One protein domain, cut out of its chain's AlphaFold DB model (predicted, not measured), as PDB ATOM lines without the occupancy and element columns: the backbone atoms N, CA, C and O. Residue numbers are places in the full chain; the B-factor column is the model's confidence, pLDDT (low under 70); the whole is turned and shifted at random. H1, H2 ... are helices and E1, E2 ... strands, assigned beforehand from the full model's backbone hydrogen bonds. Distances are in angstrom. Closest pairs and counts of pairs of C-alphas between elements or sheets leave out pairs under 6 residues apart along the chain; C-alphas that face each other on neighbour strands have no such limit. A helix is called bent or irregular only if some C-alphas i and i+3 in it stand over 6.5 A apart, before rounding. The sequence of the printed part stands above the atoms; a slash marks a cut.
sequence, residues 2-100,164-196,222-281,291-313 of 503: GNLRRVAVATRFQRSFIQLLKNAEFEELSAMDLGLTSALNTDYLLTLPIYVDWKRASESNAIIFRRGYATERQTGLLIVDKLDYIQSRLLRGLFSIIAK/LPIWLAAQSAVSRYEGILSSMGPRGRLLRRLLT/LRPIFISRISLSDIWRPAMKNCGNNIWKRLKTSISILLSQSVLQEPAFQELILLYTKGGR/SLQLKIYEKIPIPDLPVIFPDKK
ATOM      1  N   GLY A   2     -42.091  31.620  23.779       52.91
ATOM      2  CA  GLY A   2     -41.144  31.979  24.854       52.91
ATOM      3  C   GLY A   2     -39.867  31.127  24.932       52.91
ATOM      4  O   GLY A   2     -38.786  31.684  25.088       52.91
ATOM      5  N   ASN A   3     -39.964  29.804  24.749       53.41
ATOM      6  CA  ASN A   3     -38.794  28.914  24.807       53.41
ATOM      7  C   ASN A   3     -37.843  29.094  23.613       53.41
ATOM      8  O   ASN A   3     -36.636  29.115  23.813       53.41
ATOM      9  N   LEU A   4     -38.358  29.327  22.397       56.34
ATOM     10  CA  LEU A   4     -37.515  29.545  21.212       56.34
ATOM     11  C   LEU A   4     -36.681  30.834  21.324       56.34
ATOM     12  O   LEU A   4     -35.491  30.834  21.021       56.34
ATOM     13  N   ARG A   5     -37.288  31.927  21.817       58.19
ATOM     14  CA  ARG A   5     -36.565  33.184  22.084       58.19
ATOM     15  C   ARG A   5     -35.519  33.014  23.187       58.19
ATOM     16  O   ARG A   5     -34.426  33.546  23.049       58.19
ATOM     17  N   ARG A   6     -35.820  32.260  24.251       59.03
ATOM     18  CA  ARG A   6     -34.852  31.979  25.328       59.03
ATOM     19  C   ARG A   6     -33.654  31.173  24.836       59.03
ATOM     20  O   ARG A   6     -32.531  31.534  25.167       59.03
ATOM     21  N   VAL A   7     -33.885  30.138  24.025       63.12
ATOM     22  CA  VAL A   7     -32.802  29.337  23.432       63.12
ATOM     23  C   VAL A   7     -31.926  30.219  22.542       63.12
ATOM     24  O   VAL A   7     -30.719  30.252  22.740       63.12
ATOM     25  N   ALA A   8     -32.518  31.035  21.663       62.28
ATOM     26  CA  ALA A   8     -31.762  31.948  20.802       62.28
ATOM     27  C   ALA A   8     -30.930  32.988  21.585       62.28
ATOM     28  O   ALA A   8     -29.798  33.290  21.202       62.28
ATOM     29  N   VAL A   9     -31.460  33.527  22.691       67.69
ATOM     30  CA  VAL A   9     -30.728  34.459  23.570       67.69
ATOM     31  C   VAL A   9     -29.564  33.757  24.273       67.69
ATOM     32  O   VAL A   9     -28.468  34.311  24.311       67.69
ATOM     33  N   ALA A  10     -29.769  32.534  24.770       68.19
ATOM     34  CA  ALA A  10     -28.716  31.744  25.401       68.19
ATOM     35  C   ALA A  10     -27.581  31.415  24.416       68.19
ATOM     36  O   ALA A  10     -26.414  31.594  24.754       68.19
ATOM     37  N   THR A  11     -27.906  31.037  23.174       73.25
ATOM     38  CA  THR A  11     -26.906  30.768  22.127       73.25
ATOM     39  C   THR A  11     -26.142  32.032  21.727       73.25
ATOM     40  O   THR A  11     -24.927  31.987  21.539       73.25
ATOM     41  N   ARG A  12     -26.822  33.186  21.636       79.62
ATOM     42  CA  ARG A  12     -26.167  34.474  21.355       79.62
ATOM     43  C   ARG A  12     -25.212  34.870  22.476       79.62
ATOM     44  O   ARG A  12     -24.077  35.236  22.190       79.62
ATOM     45  N   PHE A  13     -25.656  34.767  23.730       81.31
ATOM     46  CA  PHE A  13     -24.814  35.030  24.894       81.31
ATOM     47  C   PHE A  13     -23.587  34.117  24.901       81.31
ATOM     48  O   PHE A  13     -22.472  34.610  25.013       81.31
ATOM     49  N   GLN A  14     -23.780  32.813  24.690       79.88
ATOM     50  CA  GLN A  14     -22.697  31.838  24.593       79.88
ATOM     51  C   GLN A  14     -21.670  32.222  23.519       79.88
ATOM     52  O   GLN A  14     -20.475  32.250  23.803       79.88
ATOM     53  N   ARG A  15     -22.114  32.550  22.300       82.44
ATOM     54  CA  ARG A  15     -21.204  32.904  21.203       82.44
ATOM     55  C   ARG A  15     -20.413  34.174  21.518       82.44
ATOM     56  O   ARG A  15     -19.201  34.197  21.326       82.44
ATOM     57  N   SER A  16     -21.080  35.201  22.045       85.88
ATOM     58  CA  SER A  16     -20.422  36.441  22.467       85.88
ATOM     59  C   SER A  16     -19.451  36.217  23.630       85.88
ATOM     60  O   SER A  16     -18.378  36.808  23.642       85.88
ATOM     61  N   PHE A  17     -19.789  35.339  24.576       85.50
ATOM     62  CA  PHE A  17     -18.938  35.001  25.713       85.50
ATOM     63  C   PHE A  17     -17.673  34.248  25.286       85.50
ATOM     64  O   PHE A  17     -16.577  34.630  25.685       85.50
ATOM     65  N   ILE A  18     -17.795  33.238  24.418       85.31
ATOM     66  CA  ILE A  18     -16.640  32.517  23.855       85.31
ATOM     67  C   ILE A  18     -15.754  33.468  23.046       85.31
ATOM     68  O   ILE A  18     -14.530  33.406  23.136       85.31
ATOM     69  N   GLN A  19     -16.355  34.379  22.278       85.75
ATOM     70  CA  GLN A  19     -15.602  35.393  21.547       85.75
ATOM     71  C   GLN A  19     -14.836  36.324  22.499       85.75
ATOM     72  O   GLN A  19     -13.673  36.619  22.239       85.75
ATOM     73  N   LEU A  20     -15.449  36.730  23.616       88.44
ATOM     74  CA  LEU A  20     -14.792  37.512  24.667       88.44
ATOM     75  C   LEU A  20     -13.616  36.759  25.297       88.44
ATOM     76  O   LEU A  20     -12.529  37.318  25.396       88.44
ATOM     77  N   LEU A  21     -13.805  35.485  25.656       89.00
ATOM     78  CA  LEU A  21     -12.737  34.631  26.182       89.00
ATOM     79  C   LEU A  21     -11.568  34.538  25.201       89.00
ATOM     80  O   LEU A  21     -10.429  34.801  25.575       89.00
ATOM     81  N   LYS A  22     -11.861  34.256  23.927       86.19
ATOM     82  CA  LYS A  22     -10.843  34.176  22.878       86.19
ATOM     83  C   LYS A  22     -10.115  35.508  22.697       86.19
ATOM     84  O   LYS A  22      -8.926  35.511  22.397       86.19
ATOM     85  N   ASN A  23     -10.810  36.638  22.805       86.25
ATOM     86  CA  ASN A  23     -10.211  37.971  22.677       86.25
ATOM     87  C   ASN A  23      -9.372  38.372  23.891       86.25
ATOM     88  O   ASN A  23      -8.416  39.116  23.732       86.25
ATOM     89  N   ALA A  24      -9.694  37.852  25.071       87.44
ATOM     90  CA  ALA A  24      -8.889  38.009  26.273       87.44
ATOM     91  C   ALA A  24      -7.779  36.942  26.412       87.44
ATOM     92  O   ALA A  24      -7.164  36.881  27.476       87.44
ATOM     93  N   GLU A  25      -7.529  36.132  25.370       87.56
ATOM     94  CA  GLU A  25      -6.533  35.041  25.322       87.56
ATOM     95  C   GLU A  25      -6.742  33.942  26.375       87.56
ATOM     96  O   GLU A  25      -5.799  33.346  26.896       87.56
ATOM     97  N   PHE A  26      -8.002  33.659  26.705       89.56
ATOM     98  CA  PHE A  26      -8.340  32.474  27.481       89.56
ATOM     99  C   PHE A  26      -8.457  31.256  26.569       89.56
ATOM    100  O   PHE A  26      -9.192  31.262  25.579       89.56
ATOM    101  N   GLU A  27      -7.770  30.191  26.959       88.19
ATOM    102  CA  GLU A  27      -7.771  28.893  26.289       88.19
ATOM    103  C   GLU A  27      -8.445  27.855  27.179       88.19
ATOM    104  O   GLU A  27      -8.377  27.943  28.405       88.19
ATOM    105  N   GLU A  28      -9.101  26.859  26.586       89.12
ATOM    106  CA  GLU A  28      -9.567  25.709  27.362       89.12
ATOM    107  C   GLU A  28      -8.365  24.955  27.944       89.12
ATOM    108  O   GLU A  28      -7.299  24.869  27.331       89.12
ATOM    109  N   LEU A  29      -8.529  24.419  29.152       87.75
ATOM    110  CA  LEU A  29      -7.490  23.638  29.805       87.75
ATOM    111  C   LEU A  29      -7.140  22.378  28.987       87.75
ATOM    112  O   LEU A  29      -7.992  21.512  28.783       87.75
ATOM    113  N   SER A  30      -5.880  22.257  28.559       83.00
ATOM    114  CA  SER A  30      -5.422  21.149  27.713       83.00
ATOM    115  C   SER A  30      -5.259  19.841  28.499       83.00
ATOM    116  O   SER A  30      -4.997  19.838  29.707       83.00
ATOM    117  N   ALA A  31      -5.330  18.702  27.799       79.44
ATOM    118  CA  ALA A  31      -4.956  17.398  28.351       79.44
ATOM    119  C   ALA A  31      -3.507  17.388  28.868       79.44
ATOM    120  O   ALA A  31      -3.223  16.771  29.897       79.44
ATOM    121  N   MET A  32      -2.609  18.137  28.218       79.94
ATOM    122  CA  MET A  32      -1.229  18.316  28.672       79.94
ATOM    123  C   MET A  32      -1.158  19.031  30.030       79.94
ATOM    124  O   MET A  32      -0.390  18.618  30.900       79.94
ATOM    125  N   ASP A  33      -1.997  20.043  30.257       83.88
ATOM    126  CA  ASP A  33      -2.028  20.815  31.509       83.88
ATOM    127  C   ASP A  33      -2.552  19.964  32.675       83.88
ATOM    128  O   ASP A  33      -2.054  20.020  33.807       83.88
ATOM    129  N   LEU A  34      -3.540  19.113  32.387       81.31
ATOM    130  CA  LEU A  34      -4.061  18.113  33.319       81.31
ATOM    131  C   LEU A  34      -3.017  17.027  33.616       81.31
ATOM    132  O   LEU A  34      -2.812  16.658  34.776       81.31
ATOM    133  N   GLY A  35      -2.307  16.556  32.590       77.06
ATOM    134  CA  GLY A  35      -1.179  15.638  32.729       77.06
ATOM    135  C   GLY A  35      -0.095  16.219  33.637       77.06
ATOM    136  O   GLY A  35       0.321  15.580  34.606       77.06
ATOM    137  N   LEU A  36       0.284  17.475  33.407       79.00
ATOM    138  CA  LEU A  36       1.260  18.207  34.210       79.00
ATOM    139  C   LEU A  36       0.798  18.378  35.665       79.00
ATOM    140  O   LEU A  36       1.592  18.189  36.588       79.00
ATOM    141  N   THR A  37      -0.495  18.629  35.888       78.50
ATOM    142  CA  THR A  37      -1.109  18.628  37.226       78.50
ATOM    143  C   THR A  37      -0.887  17.296  37.942       78.50
ATOM    144  O   THR A  37      -0.407  17.273  39.078       78.50
ATOM    145  N   SER A  38      -1.176  16.176  37.275       71.25
ATOM    146  CA  SER A  38      -0.995  14.843  37.858       71.25
ATOM    147  C   SER A  38       0.480  14.520  38.145       71.25
ATOM    148  O   SER A  38       0.793  13.980  39.211       71.25
ATOM    149  N   ALA A  39       1.389  14.922  37.250       73.69
ATOM    150  CA  ALA A  39       2.825  14.704  37.374       73.69
ATOM    151  C   ALA A  39       3.425  15.511  38.535       73.69
ATOM    152  O   ALA A  39       4.142  14.960  39.371       73.69
ATOM    153  N   LEU A  40       3.089  16.800  38.651       72.75
ATOM    154  CA  LEU A  40       3.604  17.670  39.713       72.75
ATOM    155  C   LEU A  40       3.072  17.314  41.103       72.75
ATOM    156  O   LEU A  40       3.755  17.524  42.106       72.75
ATOM    157  N   ASN A  41       1.879  16.732  41.177       65.50
ATOM    158  CA  ASN A  41       1.256  16.323  42.432       65.50
ATOM    159  C   ASN A  41       2.003  15.135  43.100       65.50
ATOM    160  O   ASN A  41       1.810  14.847  44.282       65.50
ATOM    161  N   THR A  42       2.907  14.440  42.396       55.34
ATOM    162  CA  THR A  42       3.600  13.233  42.899       55.34
ATOM    163  C   THR A  42       4.590  13.470  44.051       55.34
ATOM    164  O   THR A  42       4.745  12.585  44.906       55.34
ATOM    165  N   ASP A  43       5.202  14.655  44.131       50.41
ATOM    166  CA  ASP A  43       6.182  15.010  45.174       50.41
ATOM    167  C   ASP A  43       5.549  15.670  46.409       50.41
ATOM    168  O   ASP A  43       6.149  15.704  47.485       50.41
ATOM    169  N   TYR A  44       4.319  16.161  46.270       55.12
ATOM    170  CA  TYR A  44       3.630  17.011  47.239       55.12
ATOM    171  C   TYR A  44       2.552  16.248  48.011       55.12
ATOM    172  O   TYR A  44       1.390  16.630  48.056       55.12
ATOM    173  N   LEU A  45       2.929  15.153  48.675       45.47
ATOM    174  CA  LEU A  45       1.992  14.298  49.431       45.47
ATOM    175  C   LEU A  45       1.258  14.997  50.601       45.47
ATOM    176  O   LEU A  45       0.513  14.327  51.319       45.47
ATOM    177  N   LEU A  46       1.489  16.292  50.843       49.16
ATOM    178  CA  LEU A  46       1.082  16.997  52.061       49.16
ATOM    179  C   LEU A  46       0.565  18.430  51.844       49.16
ATOM    180  O   LEU A  46       0.390  19.143  52.838       49.16
ATOM    181  N   THR A  47       0.232  18.841  50.611       52.72
ATOM    182  CA  THR A  47      -0.702  19.973  50.454       52.72
ATOM    183  C   THR A  47      -2.049  19.598  51.073       52.72
ATOM    184  O   THR A  47      -2.298  18.424  51.372       52.72
ATOM    185  N   LEU A  48      -2.896  20.593  51.359       57.47
ATOM    186  CA  LEU A  48      -4.264  20.374  51.830       57.47
ATOM    187  C   LEU A  48      -4.923  19.359  50.886       57.47
ATOM    188  O   LEU A  48      -5.165  19.698  49.732       57.47
ATOM    189  N   PRO A  49      -5.154  18.104  51.313       62.88
ATOM    190  CA  PRO A  49      -5.526  17.070  50.375       62.88
ATOM    191  C   PRO A  49      -7.002  17.233  50.052       62.88
ATOM    192  O   PRO A  49      -7.876  16.757  50.779       62.88
ATOM    193  N   ILE A  50      -7.254  17.996  48.998       68.94
ATOM    194  CA  ILE A  50      -8.570  18.322  48.479       68.94
ATOM    195  C   ILE A  50      -8.906  17.299  47.399       68.94
ATOM    196  O   ILE A  50      -8.099  17.004  46.522       68.94
ATOM    197  N   TYR A  51     -10.105  16.747  47.492       73.19
ATOM    198  CA  TYR A  51     -10.665  15.799  46.543       73.19
ATOM    199  C   TYR A  51     -11.857  16.451  45.876       73.19
ATOM    200  O   TYR A  51     -12.632  17.136  46.537       73.19
ATOM    201  N   VAL A  52     -12.049  16.190  44.594       77.50
ATOM    202  CA  VAL A  52     -13.293  16.554  43.923       77.50
ATOM    203  C   VAL A  52     -14.266  15.393  44.084       77.50
ATOM    204  O   VAL A  52     -13.905  14.232  43.889       77.50
ATOM    205  N   ASP A  53     -15.498  15.686  44.487       79.81
ATOM    206  CA  ASP A  53     -16.575  14.705  44.459       79.81
ATOM    207  C   ASP A  53     -17.091  14.585  43.024       79.81
ATOM    208  O   ASP A  53     -18.059  15.243  42.658       79.81
ATOM    209  N   TRP A  54     -16.427  13.772  42.196       78.44
ATOM    210  CA  TRP A  54     -16.710  13.663  40.756       78.44
ATOM    211  C   TRP A  54     -18.162  13.296  40.436       78.44
ATOM    212  O   TRP A  54     -18.721  13.778  39.454       78.44
ATOM    213  N   LYS A  55     -18.825  12.546  41.326       78.81
ATOM    214  CA  LYS A  55     -20.260  12.243  41.215       78.81
ATOM    215  C   LYS A  55     -21.137  13.495  41.264       78.81
ATOM    216  O   LYS A  55     -22.156  13.536  40.598       78.81
ATOM    217  N   ARG A  56     -20.754  14.495  42.061       77.88
ATOM    218  CA  ARG A  56     -21.459  15.784  42.152       77.88
ATOM    219  C   ARG A  56     -20.937  16.780  41.119       77.88
ATOM    220  O   ARG A  56     -21.715  17.514  40.527       77.88
ATOM    221  N   ALA A  57     -19.633  16.760  40.849       77.69
ATOM    222  CA  ALA A  57     -19.018  17.648  39.869       77.69
ATOM    223  C   ALA A  57     -19.527  17.393  38.438       77.69
ATOM    224  O   ALA A  57     -19.653  18.346  37.672       77.69
ATOM    225  N   SER A  58     -19.857  16.142  38.090       75.38
ATOM    226  CA  SER A  58     -20.488  15.797  36.807       75.38
ATOM    227  C   SER A  58     -21.920  16.320  36.687       75.38
ATOM    228  O   SER A  58     -22.310  16.754  35.609       75.38
ATOM    229  N   GLU A  59     -22.676  16.383  37.787       77.38
ATOM    230  CA  GLU A  59     -23.994  17.039  37.818       77.38
ATOM    231  C   GLU A  59     -23.876  18.567  37.670       77.38
ATOM    232  O   GLU A  59     -24.764  19.218  37.120       77.38
ATOM    233  N   SER A  60     -22.768  19.140  38.147       70.12
ATOM    234  CA  SER A  60     -22.502  20.579  38.152       70.12
ATOM    235  C   SER A  60     -21.931  21.129  36.832       70.12
ATOM    236  O   SER A  60     -21.730  22.340  36.769       70.12
ATOM    237  N   ASN A  61     -21.707  20.311  35.788       82.12
ATOM    238  CA  ASN A  61     -21.158  20.683  34.463       82.12
ATOM    239  C   ASN A  61     -20.131  21.831  34.521       82.12
ATOM    240  O   ASN A  61     -20.487  22.999  34.338       82.12
ATOM    241  N   ALA A  62     -18.864  21.515  34.787       86.19
ATOM    242  CA  ALA A  62     -17.806  22.507  34.953       86.19
ATOM    243  C   ALA A  62     -16.836  22.525  33.762       86.19
ATOM    244  O   ALA A  62     -16.361  21.476  33.338       86.19
ATOM    245  N   ILE A  63     -16.488  23.716  33.274       89.19
ATOM    246  CA  ILE A  63     -15.420  23.924  32.287       89.19
ATOM    247  C   ILE A  63     -14.426  24.963  32.805       89.19
ATOM    248  O   ILE A  63     -14.809  25.940  33.460       89.19
ATOM    249  N   ILE A  64     -13.142  24.715  32.546       91.81
ATOM    250  CA  ILE A  64     -12.033  25.548  33.006       91.81
ATOM    251  C   ILE A  64     -11.326  26.150  31.796       91.81
ATOM    252  O   ILE A  64     -10.897  25.425  30.898       91.81
ATOM    253  N   PHE A  65     -11.149  27.468  31.821       92.50
ATOM    254  CA  PHE A  65     -10.280  28.184  30.895       92.50
ATOM    255  C   PHE A  65      -9.071  28.741  31.642       92.50
ATOM    256  O   PHE A  65      -9.197  29.181  32.785       92.50
ATOM    257  N   ARG A  66      -7.905  28.749  31.004       93.12
ATOM    258  CA  ARG A  66      -6.667  29.311  31.542       93.12
ATOM    259  C   ARG A  66      -6.167  30.470  30.696       93.12
ATOM    260  O   ARG A  66      -6.359  30.487  29.485       93.12
ATOM    261  N   ARG A  67      -5.461  31.395  31.338       90.50
ATOM    262  CA  ARG A  67      -4.674  32.436  30.679       90.50
ATOM    263  C   ARG A  67      -3.310  32.521  31.338       90.50
ATOM    264  O   ARG A  67      -3.220  32.835  32.522       90.50
ATOM    265  N   GLY A  68      -2.271  32.235  30.555       87.12
ATOM    266  CA  GLY A  68      -0.871  32.336  30.960       87.12
ATOM    267  C   GLY A  68      -0.429  31.393  32.087       87.12
ATOM    268  O   GLY A  68      -1.215  30.718  32.758       87.12
ATOM    269  N   TYR A  69       0.881  31.396  32.322       88.69
ATOM    270  CA  TYR A  69       1.522  30.689  33.424       88.69
ATOM    271  C   TYR A  69       2.290  31.671  34.302       88.69
ATOM    272  O   TYR A  69       2.947  32.590  33.821       88.69
ATOM    273  N   ALA A  70       2.240  31.441  35.605       89.75
ATOM    274  CA  ALA A  70       2.930  32.215  36.615       89.75
ATOM    275  C   ALA A  70       3.786  31.306  37.505       89.75
ATOM    276  O   ALA A  70       3.766  30.078  37.420       89.75
ATOM    277  N   THR A  71       4.552  31.936  38.393       88.44
ATOM    278  CA  THR A  71       5.214  31.233  39.493       88.44
ATOM    279  C   THR A  71       4.693  31.782  40.806       88.44
ATOM    280  O   THR A  71       4.780  32.983  41.060       88.44
ATOM    281  N   GLU A  72       4.146  30.902  41.635       86.75
ATOM    282  CA  GLU A  72       3.820  31.216  43.018       86.75
ATOM    283  C   GLU A  72       5.122  31.140  43.819       86.75
ATOM    284  O   GLU A  72       5.805  30.112  43.816       86.75
ATOM    285  N   ARG A  73       5.486  32.228  44.501       86.75
ATOM    286  CA  ARG A  73       6.634  32.250  45.412       86.75
ATOM    287  C   ARG A  73       6.145  32.457  46.829       86.75
ATOM    288  O   ARG A  73       5.568  33.494  47.139       86.75
ATOM    289  N   GLN A  74       6.439  31.495  47.691       83.62
ATOM    290  CA  GLN A  74       6.199  31.610  49.121       83.62
ATOM    291  C   GLN A  74       7.538  31.740  49.834       83.62
ATOM    292  O   GLN A  74       8.388  30.849  49.771       83.62
ATOM    293  N   THR A  75       7.745  32.877  50.493       85.75
ATOM    294  CA  THR A  75       8.946  33.155  51.279       85.75
ATOM    295  C   THR A  75       8.606  33.078  52.760       85.75
ATOM    296  O   THR A  75       7.609  33.624  53.227       85.75
ATOM    297  N   GLY A  76       9.427  32.367  53.526       87.25
ATOM    298  CA  GLY A  76       9.228  32.281  54.965       87.25
ATOM    299  C   GLY A  76      10.028  31.167  55.610       87.25
ATOM    300  O   GLY A  76      10.818  30.472  54.969       87.25
ATOM    301  N   LEU A  77       9.810  30.984  56.911       82.56
ATOM    302  CA  LEU A  77      10.418  29.881  57.652       82.56
ATOM    303  C   LEU A  77       9.846  28.518  57.217       82.56
ATOM    304  O   LEU A  77      10.562  27.522  57.310       82.56
ATOM    305  N   LEU A  78       8.600  28.480  56.710       81.50
ATOM    306  CA  LEU A  78       7.909  27.289  56.173       81.50
ATOM    307  C   LEU A  78       8.076  26.045  57.067       81.50
ATOM    308  O   LEU A  78       8.287  24.933  56.594       81.50
ATOM    309  N   ILE A  79       8.049  26.245  58.391       79.75
ATOM    310  CA  ILE A  79       8.416  25.209  59.372       79.75
ATOM    311  C   ILE A  79       7.475  24.013  59.273       79.75
ATOM    312  O   ILE A  79       7.933  22.873  59.315       79.75
ATOM    313  N   VAL A  80       6.178  24.291  59.129       76.88
ATOM    314  CA  VAL A  80       5.143  23.267  58.991       76.88
ATOM    315  C   VAL A  80       5.444  22.431  57.746       76.88
ATOM    316  O   VAL A  80       5.768  21.258  57.890       76.88
ATOM    317  N   ASP A  81       5.536  23.053  56.571       77.75
ATOM    318  CA  ASP A  81       5.764  22.355  55.293       77.75
ATOM    319  C   ASP A  81       7.101  21.589  55.247       77.75
ATOM    320  O   ASP A  81       7.221  20.509  54.663       77.75
ATOM    321  N   LYS A  82       8.135  22.108  55.917       83.19
ATOM    322  CA  LYS A  82       9.427  21.425  56.054       83.19
ATOM    323  C   LYS A  82       9.349  20.192  56.950       83.19
ATOM    324  O   LYS A  82       9.917  19.158  56.590       83.19
ATOM    325  N   LEU A  83       8.686  20.289  58.104       78.50
ATOM    326  CA  LEU A  83       8.448  19.146  58.993       78.50
ATOM    327  C   LEU A  83       7.606  18.085  58.296       78.50
ATOM    328  O   LEU A  83       7.888  16.890  58.406       78.50
ATOM    329  N   ASP A  84       6.637  18.538  57.516       74.00
ATOM    330  CA  ASP A  84       5.761  17.686  56.739       74.00
ATOM    331  C   ASP A  84       6.550  16.819  55.766       74.00
ATOM    332  O   ASP A  84       6.413  15.592  55.756       74.00
ATOM    333  N   TYR A  85       7.463  17.429  55.009       76.88
ATOM    334  CA  TYR A  85       8.351  16.692  54.119       76.88
ATOM    335  C   TYR A  85       9.177  15.628  54.861       76.88
ATOM    336  O   TYR A  85       9.231  14.476  54.412       76.88
ATOM    337  N   ILE A  86       9.776  15.964  56.011       77.31
ATOM    338  CA  ILE A  86      10.545  15.002  56.822       77.31
ATOM    339  C   ILE A  86       9.655  13.837  57.259       77.31
ATOM    340  O   ILE A  86      10.032  12.674  57.096       77.31
ATOM    341  N   GLN A  87       8.465  14.130  57.780       72.94
ATOM    342  CA  GLN A  87       7.540  13.106  58.244       72.94
ATOM    343  C   GLN A  87       7.069  12.206  57.100       72.94
ATOM    344  O   GLN A  87       7.035  10.990  57.269       72.94
ATOM    345  N   SER A  88       6.778  12.760  55.917       71.44
ATOM    346  CA  SER A  88       6.416  11.967  54.732       71.44
ATOM    347  C   SER A  88       7.487  10.929  54.392       71.44
ATOM    348  O   SER A  88       7.187   9.789  54.032       71.44
ATOM    349  N   ARG A  89       8.758  11.306  54.558       72.44
ATOM    350  CA  ARG A  89       9.902  10.446  54.290       72.44
ATOM    351  C   ARG A  89      10.080   9.388  55.368       72.44
ATOM    352  O   ARG A  89      10.364   8.241  55.032       72.44
ATOM    353  N   LEU A  90       9.894   9.753  56.636       72.94
ATOM    354  CA  LEU A  90       9.899   8.804  57.749       72.94
ATOM    355  C   LEU A  90       8.785   7.770  57.587       72.94
ATOM    356  O   LEU A  90       9.050   6.579  57.705       72.94
ATOM    357  N   LEU A  91       7.578   8.204  57.217       69.75
ATOM    358  CA  LEU A  91       6.455   7.320  56.909       69.75
ATOM    359  C   LEU A  91       6.770   6.404  55.727       69.75
ATOM    360  O   LEU A  91       6.541   5.205  55.817       69.75
ATOM    361  N   ARG A  92       7.359   6.927  54.644       69.12
ATOM    362  CA  ARG A  92       7.795   6.111  53.497       69.12
ATOM    363  C   ARG A  92       8.827   5.051  53.920       69.12
ATOM    364  O   ARG A  92       8.746   3.911  53.474       69.12
ATOM    365  N   GLY A  93       9.744   5.406  54.824       68.88
ATOM    366  CA  GLY A  93      10.695   4.480  55.443       68.88
ATOM    367  C   GLY A  93      10.008   3.404  56.290       68.88
ATOM    368  O   GLY A  93      10.200   2.216  56.041       68.88
ATOM    369  N   LEU A  94       9.155   3.806  57.233       69.94
ATOM    370  CA  LEU A  94       8.385   2.905  58.099       69.94
ATOM    371  C   LEU A  94       7.513   1.944  57.286       69.94
ATOM    372  O   LEU A  94       7.549   0.741  57.524       69.94
ATOM    373  N   PHE A  95       6.805   2.441  56.270       67.50
ATOM    374  CA  PHE A  95       6.008   1.602  55.382       67.50
ATOM    375  C   PHE A  95       6.859   0.602  54.609       67.50
ATOM    376  O   PHE A  95       6.416  -0.523  54.446       67.50
ATOM    377  N   SER A  96       8.077   0.942  54.180       66.38
ATOM    378  CA  SER A  96       8.952  -0.043  53.527       66.38
ATOM    379  C   SER A  96       9.471  -1.117  54.495       66.38
ATOM    380  O   SER A  96       9.648  -2.267  54.098       66.38
ATOM    381  N   ILE A  97       9.668  -0.778  55.774       72.44
ATOM    382  CA  ILE A  97      10.035  -1.740  56.826       72.44
ATOM    383  C   ILE A  97       8.861  -2.679  57.125       72.44
ATOM    384  O   ILE A  97       9.072  -3.882  57.235       72.44
ATOM    385  N   ILE A  98       7.636  -2.148  57.201       68.69
ATOM    386  CA  ILE A  98       6.407  -2.919  57.449       68.69
ATOM    387  C   ILE A  98       5.994  -3.733  56.209       68.69
ATOM    388  O   ILE A  98       5.536  -4.863  56.335       68.69
ATOM    389  N   ALA A  99       6.191  -3.205  54.999       64.88
ATOM    390  CA  ALA A  99       5.810  -3.873  53.754       64.88
ATOM    391  C   ALA A  99       6.712  -5.069  53.418       64.88
ATOM    392  O   ALA A  99       6.232  -6.028  52.829       64.88
ATOM    393  N   LYS A 100       7.994  -5.068  53.817       68.12
ATOM    394  CA  LYS A 100       8.922  -6.197  53.594       68.12
ATOM    395  C   LYS A 100       8.425  -7.546  54.150       68.12
ATOM    396  O   LYS A 100       8.428  -8.513  53.391       68.12
ATOM    397  N   LEU A 164     -21.890  23.471  19.297       57.25
ATOM    398  CA  LEU A 164     -22.348  22.707  20.454       57.25
ATOM    399  C   LEU A 164     -22.604  23.630  21.663       57.25
ATOM    400  O   LEU A 164     -21.818  24.540  21.945       57.25
ATOM    401  N   PRO A 165     -23.711  23.441  22.409       66.38
ATOM    402  CA  PRO A 165     -23.990  24.242  23.596       66.38
ATOM    403  C   PRO A 165     -22.875  24.044  24.635       66.38
ATOM    404  O   PRO A 165     -22.464  22.909  24.871       66.38
ATOM    405  N   ILE A 166     -22.420  25.127  25.288       72.56
ATOM    406  CA  ILE A 166     -21.308  25.118  26.272       72.56
ATOM    407  C   ILE A 166     -21.486  24.005  27.310       72.56
ATOM    408  O   ILE A 166     -20.511  23.426  27.770       72.56
ATOM    409  N   TRP A 167     -22.728  23.680  27.668       68.69
ATOM    410  CA  TRP A 167     -23.039  22.621  28.621       68.69
ATOM    411  C   TRP A 167     -22.603  21.226  28.170       68.69
ATOM    412  O   TRP A 167     -22.141  20.460  29.009       68.69
ATOM    413  N   LEU A 168     -22.696  20.898  26.875       73.19
ATOM    414  CA  LEU A 168     -22.227  19.602  26.377       73.19
ATOM    415  C   LEU A 168     -20.695  19.538  26.397       73.19
ATOM    416  O   LEU A 168     -20.122  18.536  26.824       73.19
ATOM    417  N   ALA A 169     -20.039  20.643  26.021       77.19
ATOM    418  CA  ALA A 169     -18.590  20.779  26.130       77.19
ATOM    419  C   ALA A 169     -18.140  20.645  27.594       77.19
ATOM    420  O   ALA A 169     -17.263  19.841  27.893       77.19
ATOM    421  N   ALA A 170     -18.819  21.321  28.527       79.50
ATOM    422  CA  ALA A 170     -18.551  21.226  29.959       79.50
ATOM    423  C   ALA A 170     -18.746  19.801  30.498       79.50
ATOM    424  O   ALA A 170     -17.914  19.324  31.261       79.50
ATOM    425  N   GLN A 171     -19.790  19.086  30.077       78.38
ATOM    426  CA  GLN A 171     -19.994  17.695  30.483       78.38
ATOM    427  C   GLN A 171     -18.849  16.791  29.996       78.38
ATOM    428  O   GLN A 171     -18.310  16.000  30.773       78.38
ATOM    429  N   SER A 172     -18.432  16.948  28.735       77.50
ATOM    430  CA  SER A 172     -17.298  16.203  28.172       77.50
ATOM    431  C   SER A 172     -15.964  16.563  28.849       77.50
ATOM    432  O   SER A 172     -15.130  15.689  29.108       77.50
ATOM    433  N   ALA A 173     -15.789  17.829  29.233       81.56
ATOM    434  CA  ALA A 173     -14.621  18.310  29.953       81.56
ATOM    435  C   ALA A 173     -14.551  17.712  31.363       81.56
ATOM    436  O   ALA A 173     -13.487  17.253  31.769       81.56
ATOM    437  N   VAL A 174     -15.677  17.608  32.085       81.88
ATOM    438  CA  VAL A 174     -15.695  16.967  33.412       81.88
ATOM    439  C   VAL A 174     -15.253  15.510  33.340       81.88
ATOM    440  O   VAL A 174     -14.475  15.099  34.195       81.88
ATOM    441  N   SER A 175     -15.657  14.739  32.322       79.31
ATOM    442  CA  SER A 175     -15.155  13.363  32.175       79.31
ATOM    443  C   SER A 175     -13.646  13.304  31.915       79.31
ATOM    444  O   SER A 175     -12.968  12.423  32.447       79.31
ATOM    445  N   ARG A 176     -13.089  14.272  31.171       79.81
ATOM    446  CA  ARG A 176     -11.633  14.398  30.972       79.81
ATOM    447  C   ARG A 176     -10.927  14.751  32.283       79.81
ATOM    448  O   ARG A 176      -9.917  14.140  32.631       79.81
ATOM    449  N   TYR A 177     -11.482  15.702  33.037       84.25
ATOM    450  CA  TYR A 177     -10.971  16.093  34.349       84.25
ATOM    451  C   TYR A 177     -11.028  14.928  35.333       84.25
ATOM    452  O   TYR A 177     -10.041  14.674  36.010       84.25
ATOM    453  N   GLU A 178     -12.132  14.183  35.381       80.19
ATOM    454  CA  GLU A 178     -12.267  12.994  36.216       80.19
ATOM    455  C   GLU A 178     -11.224  11.947  35.831       80.19
ATOM    456  O   GLU A 178     -10.483  11.498  36.698       80.19
ATOM    457  N   GLY A 179     -11.074  11.609  34.549       71.88
ATOM    458  CA  GLY A 179     -10.088  10.618  34.103       71.88
ATOM    459  C   GLY A 179      -8.662  10.920  34.578       71.88
ATOM    460  O   GLY A 179      -7.958  10.017  35.031       71.88
ATOM    461  N   ILE A 180      -8.254  12.195  34.552       71.38
ATOM    462  CA  ILE A 180      -6.870  12.597  34.844       71.38
ATOM    463  C   ILE A 180      -6.663  12.988  36.320       71.38
ATOM    464  O   ILE A 180      -5.669  12.609  36.946       71.38
ATOM    465  N   LEU A 181      -7.612  13.715  36.913       71.69
ATOM    466  CA  LEU A 181      -7.530  14.247  38.277       71.69
ATOM    467  C   LEU A 181      -8.148  13.318  39.334       71.69
ATOM    468  O   LEU A 181      -7.867  13.506  40.518       71.69
ATOM    469  N   SER A 182      -8.913  12.279  38.961       65.75
ATOM    470  CA  SER A 182      -9.364  11.224  39.899       65.75
ATOM    471  C   SER A 182      -8.223  10.382  40.466       65.75
ATOM    472  O   SER A 182      -8.466   9.499  41.297       65.75
ATOM    473  N   SER A 183      -6.973  10.667  40.068       54.91
ATOM    474  CA  SER A 183      -5.791  10.057  40.658       54.91
ATOM    475  C   SER A 183      -5.910  10.094  42.186       54.91
ATOM    476  O   SER A 183      -6.081  11.143  42.810       54.91
ATOM    477  N   MET A 184      -5.901   8.895  42.764       54.12
ATOM    478  CA  MET A 184      -6.139   8.619  44.176       54.12
ATOM    479  C   MET A 184      -5.428   9.663  45.041       54.12
ATOM    480  O   MET A 184      -4.205   9.797  44.951       54.12
ATOM    481  N   GLY A 185      -6.160  10.411  45.870       56.03
ATOM    482  CA  GLY A 185      -5.514  11.430  46.700       56.03
ATOM    483  C   GLY A 185      -4.570  10.821  47.745       56.03
ATOM    484  O   GLY A 185      -4.390   9.599  47.792       56.03
ATOM    485  N   PRO A 186      -3.912  11.629  48.594       56.44
ATOM    486  CA  PRO A 186      -2.633  11.231  49.193       56.44
ATOM    487  C   PRO A 186      -2.650   9.934  49.998       56.44
ATOM    488  O   PRO A 186      -1.675   9.185  49.973       56.44
ATOM    489  N   ARG A 187      -3.771   9.615  50.655       60.16
ATOM    490  CA  ARG A 187      -3.950   8.341  51.364       60.16
ATOM    491  C   ARG A 187      -4.114   7.164  50.413       60.16
ATOM    492  O   ARG A 187      -3.439   6.159  50.590       60.16
ATOM    493  N   GLY A 188      -4.964   7.300  49.397       64.12
ATOM    494  CA  GLY A 188      -5.146   6.277  48.368       64.12
ATOM    495  C   GLY A 188      -3.857   6.029  47.583       64.12
ATOM    496  O   GLY A 188      -3.529   4.882  47.308       64.12
ATOM    497  N   ARG A 189      -3.059   7.073  47.319       66.31
ATOM    498  CA  ARG A 189      -1.744   6.950  46.669       66.31
ATOM    499  C   ARG A 189      -0.716   6.239  47.547       66.31
ATOM    500  O   ARG A 189       0.022   5.389  47.052       66.31
ATOM    501  N   LEU A 190      -0.658   6.567  48.841       65.31
ATOM    502  CA  LEU A 190       0.194   5.852  49.798       65.31
ATOM    503  C   LEU A 190      -0.223   4.392  49.939       65.31
ATOM    504  O   LEU A 190       0.633   3.514  49.913       65.31
ATOM    505  N   LEU A 191      -1.526   4.139  50.040       66.81
ATOM    506  CA  LEU A 191      -2.075   2.798  50.142       66.81
ATOM    507  C   LEU A 191      -1.805   1.995  48.866       66.81
ATOM    508  O   LEU A 191      -1.368   0.856  48.957       66.81
ATOM    509  N   ARG A 192      -1.946   2.603  47.683       70.12
ATOM    510  CA  ARG A 192      -1.560   1.975  46.416       70.12
ATOM    511  C   ARG A 192      -0.071   1.662  46.378       70.12
ATOM    512  O   ARG A 192       0.283   0.546  46.038       70.12
ATOM    513  N   ARG A 193       0.799   2.604  46.767       71.75
ATOM    514  CA  ARG A 193       2.252   2.362  46.849       71.75
ATOM    515  C   ARG A 193       2.583   1.215  47.806       71.75
ATOM    516  O   ARG A 193       3.423   0.375  47.499       71.75
ATOM    517  N   LEU A 194       1.892   1.147  48.939       68.81
ATOM    518  CA  LEU A 194       2.013   0.043  49.881       68.81
ATOM    519  C   LEU A 194       1.547  -1.278  49.251       68.81
ATOM    520  O   LEU A 194       2.280  -2.257  49.317       68.81
ATOM    521  N   LEU A 195       0.407  -1.298  48.557       70.31
ATOM    522  CA  LEU A 195      -0.079  -2.470  47.820       70.31
ATOM    523  C   LEU A 195       0.879  -2.895  46.694       70.31
ATOM    524  O   LEU A 195       1.087  -4.092  46.510       70.31
ATOM    525  N   THR A 196       1.514  -1.950  45.988       73.94
ATOM    526  CA  THR A 196       2.552  -2.261  44.989       73.94
ATOM    527  C   THR A 196       3.802  -2.853  45.634       73.94
ATOM    528  O   THR A 196       4.370  -3.797  45.101       73.94
ATOM    529  N   LEU A 222      11.405  31.191  20.069       67.81
ATOM    530  CA  LEU A 222      10.648  30.001  19.652       67.81
ATOM    531  C   LEU A 222      10.835  28.780  20.568       67.81
ATOM    532  O   LEU A 222      10.172  27.761  20.406       67.81
ATOM    533  N   ARG A 223      11.766  28.835  21.532       69.31
ATOM    534  CA  ARG A 223      11.982  27.720  22.472       69.31
ATOM    535  C   ARG A 223      10.805  27.579  23.449       69.31
ATOM    536  O   ARG A 223      10.243  28.607  23.835       69.31
ATOM    537  N   PRO A 224      10.512  26.372  23.962       69.44
ATOM    538  CA  PRO A 224       9.492  26.192  24.993       69.44
ATOM    539  C   PRO A 224       9.777  27.038  26.246       69.44
ATOM    540  O   PRO A 224      10.928  27.367  26.566       69.44
ATOM    541  N   ILE A 225       8.710  27.432  26.945       70.38
ATOM    542  CA  ILE A 225       8.791  28.194  28.196       70.38
ATOM    543  C   ILE A 225       9.105  27.224  29.337       70.38
ATOM    544  O   ILE A 225       8.332  26.315  29.628       70.38
ATOM    545  N   PHE A 226      10.229  27.445  30.019       72.00
ATOM    546  CA  PHE A 226      10.586  26.691  31.219       72.00
ATOM    547  C   PHE A 226      10.165  27.462  32.464       72.00
ATOM    548  O   PHE A 226      10.683  28.543  32.747       72.00
ATOM    549  N   ILE A 227       9.247  26.882  33.232       76.94
ATOM    550  CA  ILE A 227       8.839  27.426  34.524       76.94
ATOM    551  C   ILE A 227       9.741  26.822  35.599       76.94
ATOM    552  O   ILE A 227       9.825  25.603  35.745       76.94
ATOM    553  N   SER A 228      10.437  27.670  36.357       76.81
ATOM    554  CA  SER A 228      11.287  27.197  37.448       76.81
ATOM    555  C   SER A 228      10.448  26.727  38.637       76.81
ATOM    556  O   SER A 228       9.531  27.414  39.091       76.81
ATOM    557  N   ARG A 229      10.799  25.546  39.152       83.44
ATOM    558  CA  ARG A 229      10.221  24.937  40.350       83.44
ATOM    559  C   ARG A 229      11.327  24.724  41.375       83.44
ATOM    560  O   ARG A 229      12.382  24.191  41.045       83.44
ATOM    561  N   ILE A 230      11.065  25.125  42.613       83.19
ATOM    562  CA  ILE A 230      11.906  24.826  43.771       83.19
ATOM    563  C   ILE A 230      11.021  24.064  44.745       83.19
ATOM    564  O   ILE A 230      10.142  24.650  45.375       83.19
ATOM    565  N   SER A 231      11.233  22.753  44.828       81.56
ATOM    566  CA  SER A 231      10.440  21.860  45.672       81.56
ATOM    567  C   SER A 231      11.027  21.729  47.082       81.56
ATOM    568  O   SER A 231      12.202  22.017  47.325       81.56
ATOM    569  N   LEU A 232      10.242  21.189  48.022       80.06
ATOM    570  CA  LEU A 232      10.746  20.833  49.356       80.06
ATOM    571  C   LEU A 232      11.928  19.851  49.279       80.06
ATOM    572  O   LEU A 232      12.882  19.975  50.048       80.06
ATOM    573  N   SER A 233      11.934  18.917  48.322       77.75
ATOM    574  CA  SER A 233      13.077  18.019  48.119       77.75
ATOM    575  C   SER A 233      14.368  18.751  47.758       77.75
ATOM    576  O   SER A 233      15.435  18.325  48.209       77.75
ATOM    577  N   ASP A 234      14.284  19.855  47.014       83.50
ATOM    578  CA  ASP A 234      15.444  20.671  46.645       83.50
ATOM    579  C   ASP A 234      15.972  21.463  47.843       83.50
ATOM    580  O   ASP A 234      17.180  21.487  48.079       83.50
ATOM    581  N   ILE A 235      15.072  22.011  48.671       84.38
ATOM    582  CA  ILE A 235      15.417  22.695  49.931       84.38
ATOM    583  C   ILE A 235      16.156  21.744  50.883       84.38
ATOM    584  O   ILE A 235      17.124  22.128  51.539       84.38
ATOM    585  N   TRP A 236      15.737  20.477  50.937       82.69
ATOM    586  CA  TRP A 236      16.349  19.445  51.778       82.69
ATOM    587  C   TRP A 236      17.572  18.760  51.147       82.69
ATOM    588  O   TRP A 236      18.270  17.998  51.826       82.69
ATOM    589  N   ARG A 237      17.878  19.025  49.869       82.69
ATOM    590  CA  ARG A 237      19.009  18.432  49.132       82.69
ATOM    591  C   ARG A 237      20.366  18.608  49.829       82.69
ATOM    592  O   ARG A 237      21.109  17.625  49.863       82.69
ATOM    593  N   PRO A 238      20.700  19.754  50.456       80.94
ATOM    594  CA  PRO A 238      21.961  19.922  51.182       80.94
ATOM    595  C   PRO A 238      22.110  18.985  52.391       80.94
ATOM    596  O   PRO A 238      23.203  18.494  52.645       80.94
ATOM    597  N   ALA A 239      21.021  18.673  53.106       77.12
ATOM    598  CA  ALA A 239      21.043  17.692  54.201       77.12
ATOM    599  C   ALA A 239      21.064  16.233  53.706       77.12
ATOM    600  O   ALA A 239      21.319  15.310  54.484       77.12
ATOM    601  N   MET A 240      20.759  16.006  52.425       69.69
ATOM    602  CA  MET A 240      20.804  14.687  51.797       69.69
ATOM    603  C   MET A 240      22.143  14.375  51.133       69.69
ATOM    604  O   MET A 240      22.564  13.221  51.148       69.69
ATOM    605  N   LYS A 241      22.789  15.368  50.516       70.50
ATOM    606  CA  LYS A 241      24.010  15.169  49.732       70.50
ATOM    607  C   LYS A 241      25.187  14.896  50.675       70.50
ATOM    608  O   LYS A 241      25.535  15.761  51.470       70.50
ATOM    609  N   ASN A 242      25.755  13.687  50.592       54.00
ATOM    610  CA  ASN A 242      27.013  13.225  51.204       54.00
ATOM    611  C   ASN A 242      27.499  14.016  52.432       54.00
ATOM    612  O   ASN A 242      28.578  14.607  52.436       54.00
ATOM    613  N   CYS A 243      26.743  13.955  53.524       53.72
ATOM    614  CA  CYS A 243      27.394  13.937  54.824       53.72
ATOM    615  C   CYS A 243      27.839  12.487  55.027       53.72
ATOM    616  O   CYS A 243      26.981  11.608  55.064       53.72
ATOM    617  N   GLY A 244      29.150  12.223  55.121       55.94
ATOM    618  CA  GLY A 244      29.654  10.920  55.588       55.94
ATOM    619  C   GLY A 244      28.979  10.500  56.904       55.94
ATOM    620  O   GLY A 244      28.279  11.321  57.490       55.94
ATOM    621  N   ASN A 245      29.189   9.259  57.370       66.75
ATOM    622  CA  ASN A 245      28.449   8.534  58.438       66.75
ATOM    623  C   ASN A 245      28.081   9.272  59.764       66.75
ATOM    624  O   ASN A 245      27.445   8.692  60.639       66.75
ATOM    625  N   ASN A 246      28.410  10.549  59.935       80.69
ATOM    626  CA  ASN A 246      28.067  11.412  61.057       80.69
ATOM    627  C   ASN A 246      26.589  11.847  61.046       80.69
ATOM    628  O   ASN A 246      26.225  12.926  60.564       80.69
ATOM    629  N   ILE A 247      25.747  11.032  61.684       78.00
ATOM    630  CA  ILE A 247      24.317  11.289  61.933       78.00
ATOM    631  C   ILE A 247      24.090  12.657  62.607       78.00
ATOM    632  O   ILE A 247      23.179  13.392  62.226       78.00
ATOM    633  N   TRP A 248      24.947  13.047  63.557       80.94
ATOM    634  CA  TRP A 248      24.820  14.322  64.276       80.94
ATOM    635  C   TRP A 248      25.016  15.548  63.373       80.94
ATOM    636  O   TRP A 248      24.282  16.529  63.486       80.94
ATOM    637  N   LYS A 249      25.943  15.476  62.407       81.31
ATOM    638  CA  LYS A 249      26.154  16.550  61.425       81.31
ATOM    639  C   LYS A 249      24.914  16.719  60.547       81.31
ATOM    640  O   LYS A 249      24.456  17.838  60.351       81.31
ATOM    641  N   ARG A 250      24.312  15.604  60.119       80.25
ATOM    642  CA  ARG A 250      23.056  15.596  59.357       80.25
ATOM    643  C   ARG A 250      21.887  16.183  60.151       80.25
ATOM    644  O   ARG A 250      21.110  16.955  59.592       80.25
ATOM    645  N   LEU A 251      21.782  15.868  61.443       82.38
ATOM    646  CA  LEU A 251      20.759  16.431  62.331       82.38
ATOM    647  C   LEU A 251      20.945  17.946  62.508       82.38
ATOM    648  O   LEU A 251      19.987  18.699  62.349       82.38
ATOM    649  N   LYS A 252      22.180  18.407  62.743       85.19
ATOM    650  CA  LYS A 252      22.503  19.836  62.867       85.19
ATOM    651  C   LYS A 252      22.155  20.606  61.591       85.19
ATOM    652  O   LYS A 252      21.496  21.640  61.664       85.19
ATOM    653  N   THR A 253      22.529  20.081  60.423       84.50
ATOM    654  CA  THR A 253      22.159  20.674  59.127       84.50
ATOM    655  C   THR A 253      20.644  20.676  58.921       84.50
ATOM    656  O   THR A 253      20.100  21.657  58.430       84.50
ATOM    657  N   SER A 254      19.943  19.624  59.350       84.62
ATOM    658  CA  SER A 254      18.482  19.531  59.231       84.62
ATOM    659  C   SER A 254      17.751  20.572  60.081       84.62
ATOM    660  O   SER A 254      16.848  21.241  59.588       84.62
ATOM    661  N   ILE A 255      18.172  20.755  61.335       86.25
ATOM    662  CA  ILE A 255      17.624  21.785  62.230       86.25
ATOM    663  C   ILE A 255      17.926  23.183  61.676       86.25
ATOM    664  O   ILE A 255      17.051  24.045  61.667       86.25
ATOM    665  N   SER A 256      19.135  23.385  61.142       86.31
ATOM    666  CA  SER A 256      19.507  24.637  60.483       86.31
ATOM    667  C   SER A 256      18.585  24.948  59.300       86.31
ATOM    668  O   SER A 256      18.077  26.061  59.222       86.31
ATOM    669  N   ILE A 257      18.322  23.988  58.404       86.44
ATOM    670  CA  ILE A 257      17.421  24.170  57.247       86.44
ATOM    671  C   ILE A 257      15.988  24.473  57.702       86.44
ATOM    672  O   ILE A 257      15.316  25.319  57.109       86.44
ATOM    673  N   LEU A 258      15.523  23.820  58.768       85.94
ATOM    674  CA  LEU A 258      14.186  24.021  59.321       85.94
ATOM    675  C   LEU A 258      13.983  25.456  59.828       85.94
ATOM    676  O   LEU A 258      12.963  26.064  59.519       85.94
ATOM    677  N   LEU A 259      14.978  26.013  60.522       87.50
ATOM    678  CA  LEU A 259      14.947  27.381  61.057       87.50
ATOM    679  C   LEU A 259      15.413  28.457  60.060       87.50
ATOM    680  O   LEU A 259      15.347  29.643  60.369       87.50
ATOM    681  N   SER A 260      15.885  28.075  58.871       87.50
ATOM    682  CA  SER A 260      16.310  29.033  57.843       87.50
ATOM    683  C   SER A 260      15.124  29.581  57.056       87.50
ATOM    684  O   SER A 260      14.152  28.868  56.800       87.50
ATOM    685  N   GLN A 261      15.223  30.826  56.590       89.94
ATOM    686  CA  GLN A 261      14.309  31.321  55.566       89.94
ATOM    687  C   GLN A 261      14.508  30.523  54.275       89.94
ATOM    688  O   GLN A 261      15.633  30.266  53.847       89.94
ATOM    689  N   SER A 262      13.404  30.105  53.674       87.25
ATOM    690  CA  SER A 262      13.388  29.358  52.421       87.25
ATOM    691  C   SER A 262      12.358  29.941  51.473       87.25
ATOM    692  O   SER A 262      11.342  30.489  51.906       87.25
ATOM    693  N   VAL A 263      12.626  29.783  50.180       86.81
ATOM    694  CA  VAL A 263      11.707  30.152  49.108       86.81
ATOM    695  C   VAL A 263      11.182  28.867  48.489       86.81
ATOM    696  O   VAL A 263      11.961  28.079  47.954       86.81
ATOM    697  N   LEU A 264       9.875  28.653  48.593       84.69
ATOM    698  CA  LEU A 264       9.169  27.629  47.837       84.69
ATOM    699  C   LEU A 264       8.670  28.274  46.547       84.69
ATOM    700  O   LEU A 264       8.076  29.354  46.589       84.69
ATOM    701  N   GLN A 265       8.958  27.642  45.414       87.88
ATOM    702  CA  GLN A 265       8.549  28.151  44.112       87.88
ATOM    703  C   GLN A 265       7.793  27.071  43.357       87.88
ATOM    704  O   GLN A 265       8.363  26.033  43.009       87.88
ATOM    705  N   GLU A 266       6.523  27.341  43.083       86.38
ATOM    706  CA  GLU A 266       5.632  26.416  42.397       86.38
ATOM    707  C   GLU A 266       5.122  27.014  41.089       86.38
ATOM    708  O   GLU A 266       4.814  28.208  41.029       86.38
ATOM    709  N   PRO A 267       5.040  26.205  40.020       89.88
ATOM    710  CA  PRO A 267       4.385  26.638  38.801       89.88
ATOM    711  C   PRO A 267       2.883  26.802  39.072       89.88
ATOM    712  O   PRO A 267       2.250  25.955  39.710       89.88
ATOM    713  N   ALA A 268       2.317  27.901  38.589       90.50
ATOM    714  CA  ALA A 268       0.925  28.275  38.785       90.50
ATOM    715  C   ALA A 268       0.290  28.698  37.458       90.50
ATOM    716  O   ALA A 268       0.973  29.175  36.554       90.50
ATOM    717  N   PHE A 269      -1.023  28.561  37.349       91.69
ATOM    718  CA  PHE A 269      -1.789  29.236  36.309       91.69
ATOM    719  C   PHE A 269      -1.904  30.711  36.679       91.69
ATOM    720  O   PHE A 269      -2.241  31.023  37.824       91.69
ATOM    721  N   GLN A 270      -1.596  31.613  35.746       91.81
ATOM    722  CA  GLN A 270      -1.644  33.046  36.033       91.81
ATOM    723  C   GLN A 270      -3.082  33.474  36.321       91.81
ATOM    724  O   GLN A 270      -3.341  34.049  37.377       91.81
ATOM    725  N   GLU A 271      -4.011  33.104  35.443       93.69
ATOM    726  CA  GLU A 271      -5.441  33.289  35.653       93.69
ATOM    727  C   GLU A 271      -6.237  32.069  35.191       93.69
ATOM    728  O   GLU A 271      -5.925  31.441  34.176       93.69
ATOM    729  N   LEU A 272      -7.286  31.741  35.940       94.12
ATOM    730  CA  LEU A 272      -8.204  30.648  35.641       94.12
ATOM    731  C   LEU A 272      -9.641  31.128  35.710       94.12
ATOM    732  O   LEU A 272     -10.034  31.813  36.651       94.12
ATOM    733  N   ILE A 273     -10.450  30.683  34.764       93.94
ATOM    734  CA  ILE A 273     -11.885  30.910  34.739       93.94
ATOM    735  C   ILE A 273     -12.575  29.576  34.924       93.94
ATOM    736  O   ILE A 273     -12.378  28.651  34.144       93.94
ATOM    737  N   LEU A 274     -13.417  29.505  35.943       92.69
ATOM    738  CA  LEU A 274     -14.284  28.375  36.203       92.69
ATOM    739  C   LEU A 274     -15.722  28.770  35.878       92.69
ATOM    740  O   LEU A 274     -16.292  29.667  36.507       92.69
ATOM    741  N   LEU A 275     -16.310  28.054  34.930       89.94
ATOM    742  CA  LEU A 275     -17.716  28.160  34.574       89.94
ATOM    743  C   LEU A 275     -18.425  26.874  34.992       89.94
ATOM    744  O   LEU A 275     -17.995  25.793  34.602       89.94
ATOM    745  N   TYR A 276     -19.491  26.973  35.787       88.31
ATOM    746  CA  TYR A 276     -20.239  25.798  36.246       88.31
ATOM    747  C   TYR A 276     -21.736  26.068  36.429       88.31
ATOM    748  O   TYR A 276     -22.149  27.187  36.745       88.31
ATOM    749  N   THR A 277     -22.566  25.036  36.261       84.38
ATOM    750  CA  THR A 277     -23.968  25.047  36.712       84.38
ATOM    751  C   THR A 277     -24.002  24.787  38.210       84.38
ATOM    752  O   THR A 277     -23.490  23.772  38.677       84.38
ATOM    753  N   LYS A 278     -24.696  25.622  38.985       77.12
ATOM    754  CA  LYS A 278     -25.064  25.220  40.346       77.12
ATOM    755  C   LYS A 278     -26.317  24.339  40.296       77.12
ATOM    756  O   LYS A 278     -27.424  24.856  40.158       77.12
ATOM    757  N   GLY A 279     -26.138  23.023  40.422       60.31
ATOM    758  CA  GLY A 279     -27.233  22.059  40.562       60.31
ATOM    759  C   GLY A 279     -27.963  22.242  41.896       60.31
ATOM    760  O   GLY A 279     -27.420  21.974  42.968       60.31
ATOM    761  N   GLY A 280     -29.192  22.755  41.856       49.62
ATOM    762  CA  GLY A 280     -30.026  22.943  43.039       49.62
ATOM    763  C   GLY A 280     -30.678  21.633  43.475       49.62
ATOM    764  O   GLY A 280     -31.599  21.157  42.824       49.62
ATOM    765  N   ARG A 281     -30.249  21.069  44.610       45.28
ATOM    766  CA  ARG A 281     -31.023  20.038  45.335       45.28
ATOM    767  C   ARG A 281     -31.664  20.562  46.628       45.28
ATOM    768  O   ARG A 281     -32.369  19.819  47.297       45.28
ATOM    769  N   SER A 291     -28.565  28.076  37.495       67.81
ATOM    770  CA  SER A 291     -27.811  29.326  37.529       67.81
ATOM    771  C   SER A 291     -26.367  29.064  37.099       67.81
ATOM    772  O   SER A 291     -25.633  28.305  37.740       67.81
ATOM    773  N   LEU A 292     -25.980  29.678  35.980       78.00
ATOM    774  CA  LEU A 292     -24.605  29.712  35.495       78.00
ATOM    775  C   LEU A 292     -23.775  30.544  36.476       78.00
ATOM    776  O   LEU A 292     -24.073  31.717  36.711       78.00
ATOM    777  N   GLN A 293     -22.746  29.940  37.056       86.62
ATOM    778  CA  GLN A 293     -21.803  30.623  37.929       86.62
ATOM    779  C   GLN A 293     -20.459  30.739  37.225       86.62
ATOM    780  O   GLN A 293     -19.955  29.778  36.648       86.62
ATOM    781  N   LEU A 294     -19.897  31.940  37.290       89.31
ATOM    782  CA  LEU A 294     -18.608  32.284  36.717       89.31
ATOM    783  C   LEU A 294     -17.698  32.757  37.847       89.31
ATOM    784  O   LEU A 294     -18.114  33.584  38.660       89.31
ATOM    785  N   LYS A 295     -16.484  32.220  37.924       92.94
ATOM    786  CA  LYS A 295     -15.464  32.648  38.887       92.94
ATOM    787  C   LYS A 295     -14.119  32.760  38.203       92.94
ATOM    788  O   LYS A 295     -13.778  31.909  37.389       92.94
ATOM    789  N   ILE A 296     -13.373  33.797  38.559       94.19
ATOM    790  CA  ILE A 296     -12.034  34.059  38.041       94.19
ATOM    791  C   ILE A 296     -11.058  34.022  39.207       94.19
ATOM    792  O   ILE A 296     -11.256  34.712  40.209       94.19
ATOM    793  N   TYR A 297     -10.020  33.210  39.066       94.25
ATOM    794  CA  TYR A 297      -8.970  33.003  40.048       94.25
ATOM    795  C   TYR A 297      -7.624  33.483  39.513       94.25
ATOM    796  O   TYR A 297      -7.348  33.338  38.325       94.25
ATOM    797  N   GLU A 298      -6.773  33.991  40.397       93.31
ATOM    798  CA  GLU A 298      -5.390  34.370  40.108       93.31
ATOM    799  C   GLU A 298      -4.416  33.386  40.762       93.31
ATOM    800  O   GLU A 298      -4.631  32.949  41.896       93.31
ATOM    801  N   LYS A 299      -3.306  33.084  40.076       90.62
ATOM    802  CA  LYS A 299      -2.137  32.385  40.638       90.62
ATOM    803  C   LYS A 299      -2.501  31.101  41.391       90.62
ATOM    804  O   LYS A 299      -2.113  30.887  42.542       90.62
ATOM    805  N   ILE A 300      -3.266  30.217  40.756       90.38
ATOM    806  CA  ILE A 300      -3.567  28.896  41.324       90.38
ATOM    807  C   ILE A 300      -2.403  27.951  40.997       90.38
ATOM    808  O   ILE A 300      -2.127  27.753  39.811       90.38
ATOM    809  N   PRO A 301      -1.712  27.360  41.994       88.44
ATOM    810  CA  PRO A 301      -0.661  26.383  41.737       88.44
ATOM    811  C   PRO A 301      -1.208  25.229  40.905       88.44
ATOM    812  O   PRO A 301      -2.277  24.697  41.204       88.44
ATOM    813  N   ILE A 302      -0.465  24.820  39.878       87.06
ATOM    814  CA  ILE A 302      -0.895  23.748  38.978       87.06
ATOM    815  C   ILE A 302      -1.252  22.451  39.734       87.06
ATOM    816  O   ILE A 302      -2.340  21.931  39.488       87.06
ATOM    817  N   PRO A 303      -0.448  21.934  40.694       81.38
ATOM    818  CA  PRO A 303      -0.815  20.715  41.430       81.38
ATOM    819  C   PRO A 303      -2.088  20.849  42.282       81.38
ATOM    820  O   PRO A 303      -2.724  19.832  42.574       81.38
ATOM    821  N   ASP A 304      -2.467  22.076  42.648       81.56
ATOM    822  CA  ASP A 304      -3.624  22.382  43.489       81.56
ATOM    823  C   ASP A 304      -4.877  22.734  42.672       81.56
ATOM    824  O   ASP A 304      -5.888  23.115  43.255       81.56
ATOM    825  N   LEU A 305      -4.877  22.530  41.348       86.25
ATOM    826  CA  LEU A 305      -6.045  22.731  40.479       86.25
ATOM    827  C   LEU A 305      -7.372  22.164  41.044       86.25
ATOM    828  O   LEU A 305      -8.383  22.861  40.947       86.25
ATOM    829  N   PRO A 306      -7.428  20.983  41.706       85.19
ATOM    830  CA  PRO A 306      -8.658  20.467  42.323       85.19
ATOM    831  C   PRO A 306      -9.365  21.414  43.315       85.19
ATOM    832  O   PRO A 306     -10.553  21.236  43.591       85.19
ATOM    833  N   VAL A 307      -8.672  22.420  43.861       84.75
ATOM    834  CA  VAL A 307      -9.217  23.359  44.858       84.75
ATOM    835  C   VAL A 307     -10.330  24.258  44.318       84.75
ATOM    836  O   VAL A 307     -11.207  24.678  45.085       84.75
ATOM    837  N   ILE A 308     -10.311  24.546  43.013       87.44
ATOM    838  CA  ILE A 308     -11.234  25.507  42.400       87.44
ATOM    839  C   ILE A 308     -12.634  24.920  42.210       87.44
ATOM    840  O   ILE A 308     -13.607  25.670  42.192       87.44
ATOM    841  N   PHE A 309     -12.758  23.591  42.123       87.75
ATOM    842  CA  PHE A 309     -14.036  22.932  41.867       87.75
ATOM    843  C   PHE A 309     -15.073  23.232  42.971       87.75
ATOM    844  O   PHE A 309     -14.724  23.339  44.158       87.75
ATOM    845  N   PRO A 310     -16.366  23.362  42.602       82.62
ATOM    846  CA  PRO A 310     -17.428  23.677  43.555       82.62
ATOM    847  C   PRO A 310     -17.623  22.542  44.568       82.62
ATOM    848  O   PRO A 310     -17.681  22.788  45.775       82.62
ATOM    849  N   ASP A 311     -17.639  21.300  44.085       82.50
ATOM    850  CA  ASP A 311     -17.876  20.094  44.875       82.50
ATOM    851  C   ASP A 311     -16.566  19.493  45.396       82.50
ATOM    852  O   ASP A 311     -16.140  18.408  44.998       82.50
ATOM    853  N   LYS A 312     -15.911  20.216  46.310       80.00
ATOM    854  CA  LYS A 312     -14.678  19.761  46.961       80.00
ATOM    855  C   LYS A 312     -14.922  19.102  48.320       80.00
ATOM    856  O   LYS A 312     -15.657  19.605  49.169       80.00
ATOM    857  N   LYS A 313     -14.228  17.995  48.557       74.25
ATOM    858  CA  LYS A 313     -14.082  17.311  49.841       74.25
ATOM    859  C   LYS A 313     -12.693  17.587  50.388       74.25
ATOM    860  O   LYS A 313     -11.686  17.343  49.728       74.25
TER     861      LYS A 313
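This is residues 2 to 100, 164 to 196, 222 to 281 and 291 to 313 of the 503 residues of the protein "uncharacterized protein LOC111456493 isoform X4" of Cucurbita moschata (UniProt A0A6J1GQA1). A long, twisted sheet of three strands bends into an arch that curls round the short helix H10, with H5 beside E2 and H2 packed on both H5 and H10. Near the start of H5, H1 points outward, its residues 2 to 9 sticking out; near the last residue of E2, H4 leaves as a long arm, with H7 and H9 at its first turns, H8 on H9, and H6 at its last turns. The printed part has 215 residues, with ten named helices and four named strands in the order H1 H2 E1 H3 E2 H4 H5 H6 H7 H8 H9 E3 E4 H10, of the mixed class, helices and strands. The sheet's order is E2 - E3 - E4, all antiparallel. The whole is loose, with a radius of gyration of the C-alphas of 21.5 A, and only just elongated, spanning 80 by 40 by 31 A.

H1, residues 2 to 23, and H5, residues 166 to 181, are close but not clearly touching; their closest C-alphas, those of Gln 14 and Ile 166, are 7.1 A apart. H2, residues 31 to 40, touches residues 176 to 181 of H5 alone, closest at the C-alphas of Leu 34 and Ile 180, 6.4 A, at a shallow tilt of 31 degrees, the same way. H2 also touches H10, residues 302 to 308, about perpendicular at 74 degrees, closest at the C-alphas of Thr 37 and Pro 303, 4.7 A. E1, residues 50 to 52, pairs with no named strand, but its residues 51 to 52 pair antiparallel with residues 312 to 313. H3, residues 54 to 57, is close to H5 but not clearly touching, with the closest C-alphas, those of Trp 54 and Glu 178, 6.4 A apart. E2, residues 62 to 76, is an edge strand antiparallel to the inner strand E3, residues 262 to 278; N 65 and O 273, 2.9 A apart, are within hydrogen-bond range. E3 is antiparallel to the edge strand E4, residues 291 to 301, with N 274 and O 295 within hydrogen-bond range at 2.8 A. E2 bends by 81 degrees at residue 68, E3 by 66 degrees at 275 and E4 by 76 degrees at 298. The sheet curls round H10; the closest C-alphas of E3 and H10, those of Ala 268 and Ile 302, are 4.9 A apart. H5 stands at the sheet's level, at a height of 3.2 A. H4, residues 79 to 100, touches H9, residues 247 to 259, with its residues 79 to 83 alone, closest at the C-alphas of Ile 79 and Leu 258, 5.9 A. Residues 81 to 85 of H4 alone touch H7, residues 232 to 235, closest at the C-alphas of Tyr 85 and Leu 232, 6.8 A. Residues 95 to 99 of H4 alone only just touch H6, residues 186 to 196, with 3 pairs of C-alphas within 8 A, the closest being Ala 99 and Leu 194, 6.7 A. H8, residues 237 to 240, touches H9, closest at the C-alphas of Ala 239 and Thr 253, 5.9 A. Every O i to N i+4 pair is within hydrogen-bond range in H1, H2, H4, H5, H6 and H9, H3, H7 and H8 are too short for one, and irregular H10, with C-alphas 303 and 306 7.9 A apart, has 0 of 3 but 3 of 4 O i to N i+3 pairs.

H1 begins at C-alpha 2, (-41.144, 31.979, 24.854), and is 31.6 A long; H4 is 31.9 A and H5 21.3 A. E2 is 35.0 A long, E3 40.5 A and E4 27.6 A. H10 ends at C-alpha 308, (-11.234, 25.507, 42.400).

The C-alphas farthest apart, those of Gly 2 and Asn 246, are 80.8 A apart. Residues 101 to 163, 197 to 221 and 282 to 290 are not printed, with C-alpha gaps of 54.0 A, 41.8 A and 12.6 A. Of the links that are printed whole, none is long. Mean pLDDT of the printed part is 77.2; 54 residues are under 70, among them 2 to 10, 41 to 50 and 182 to 191.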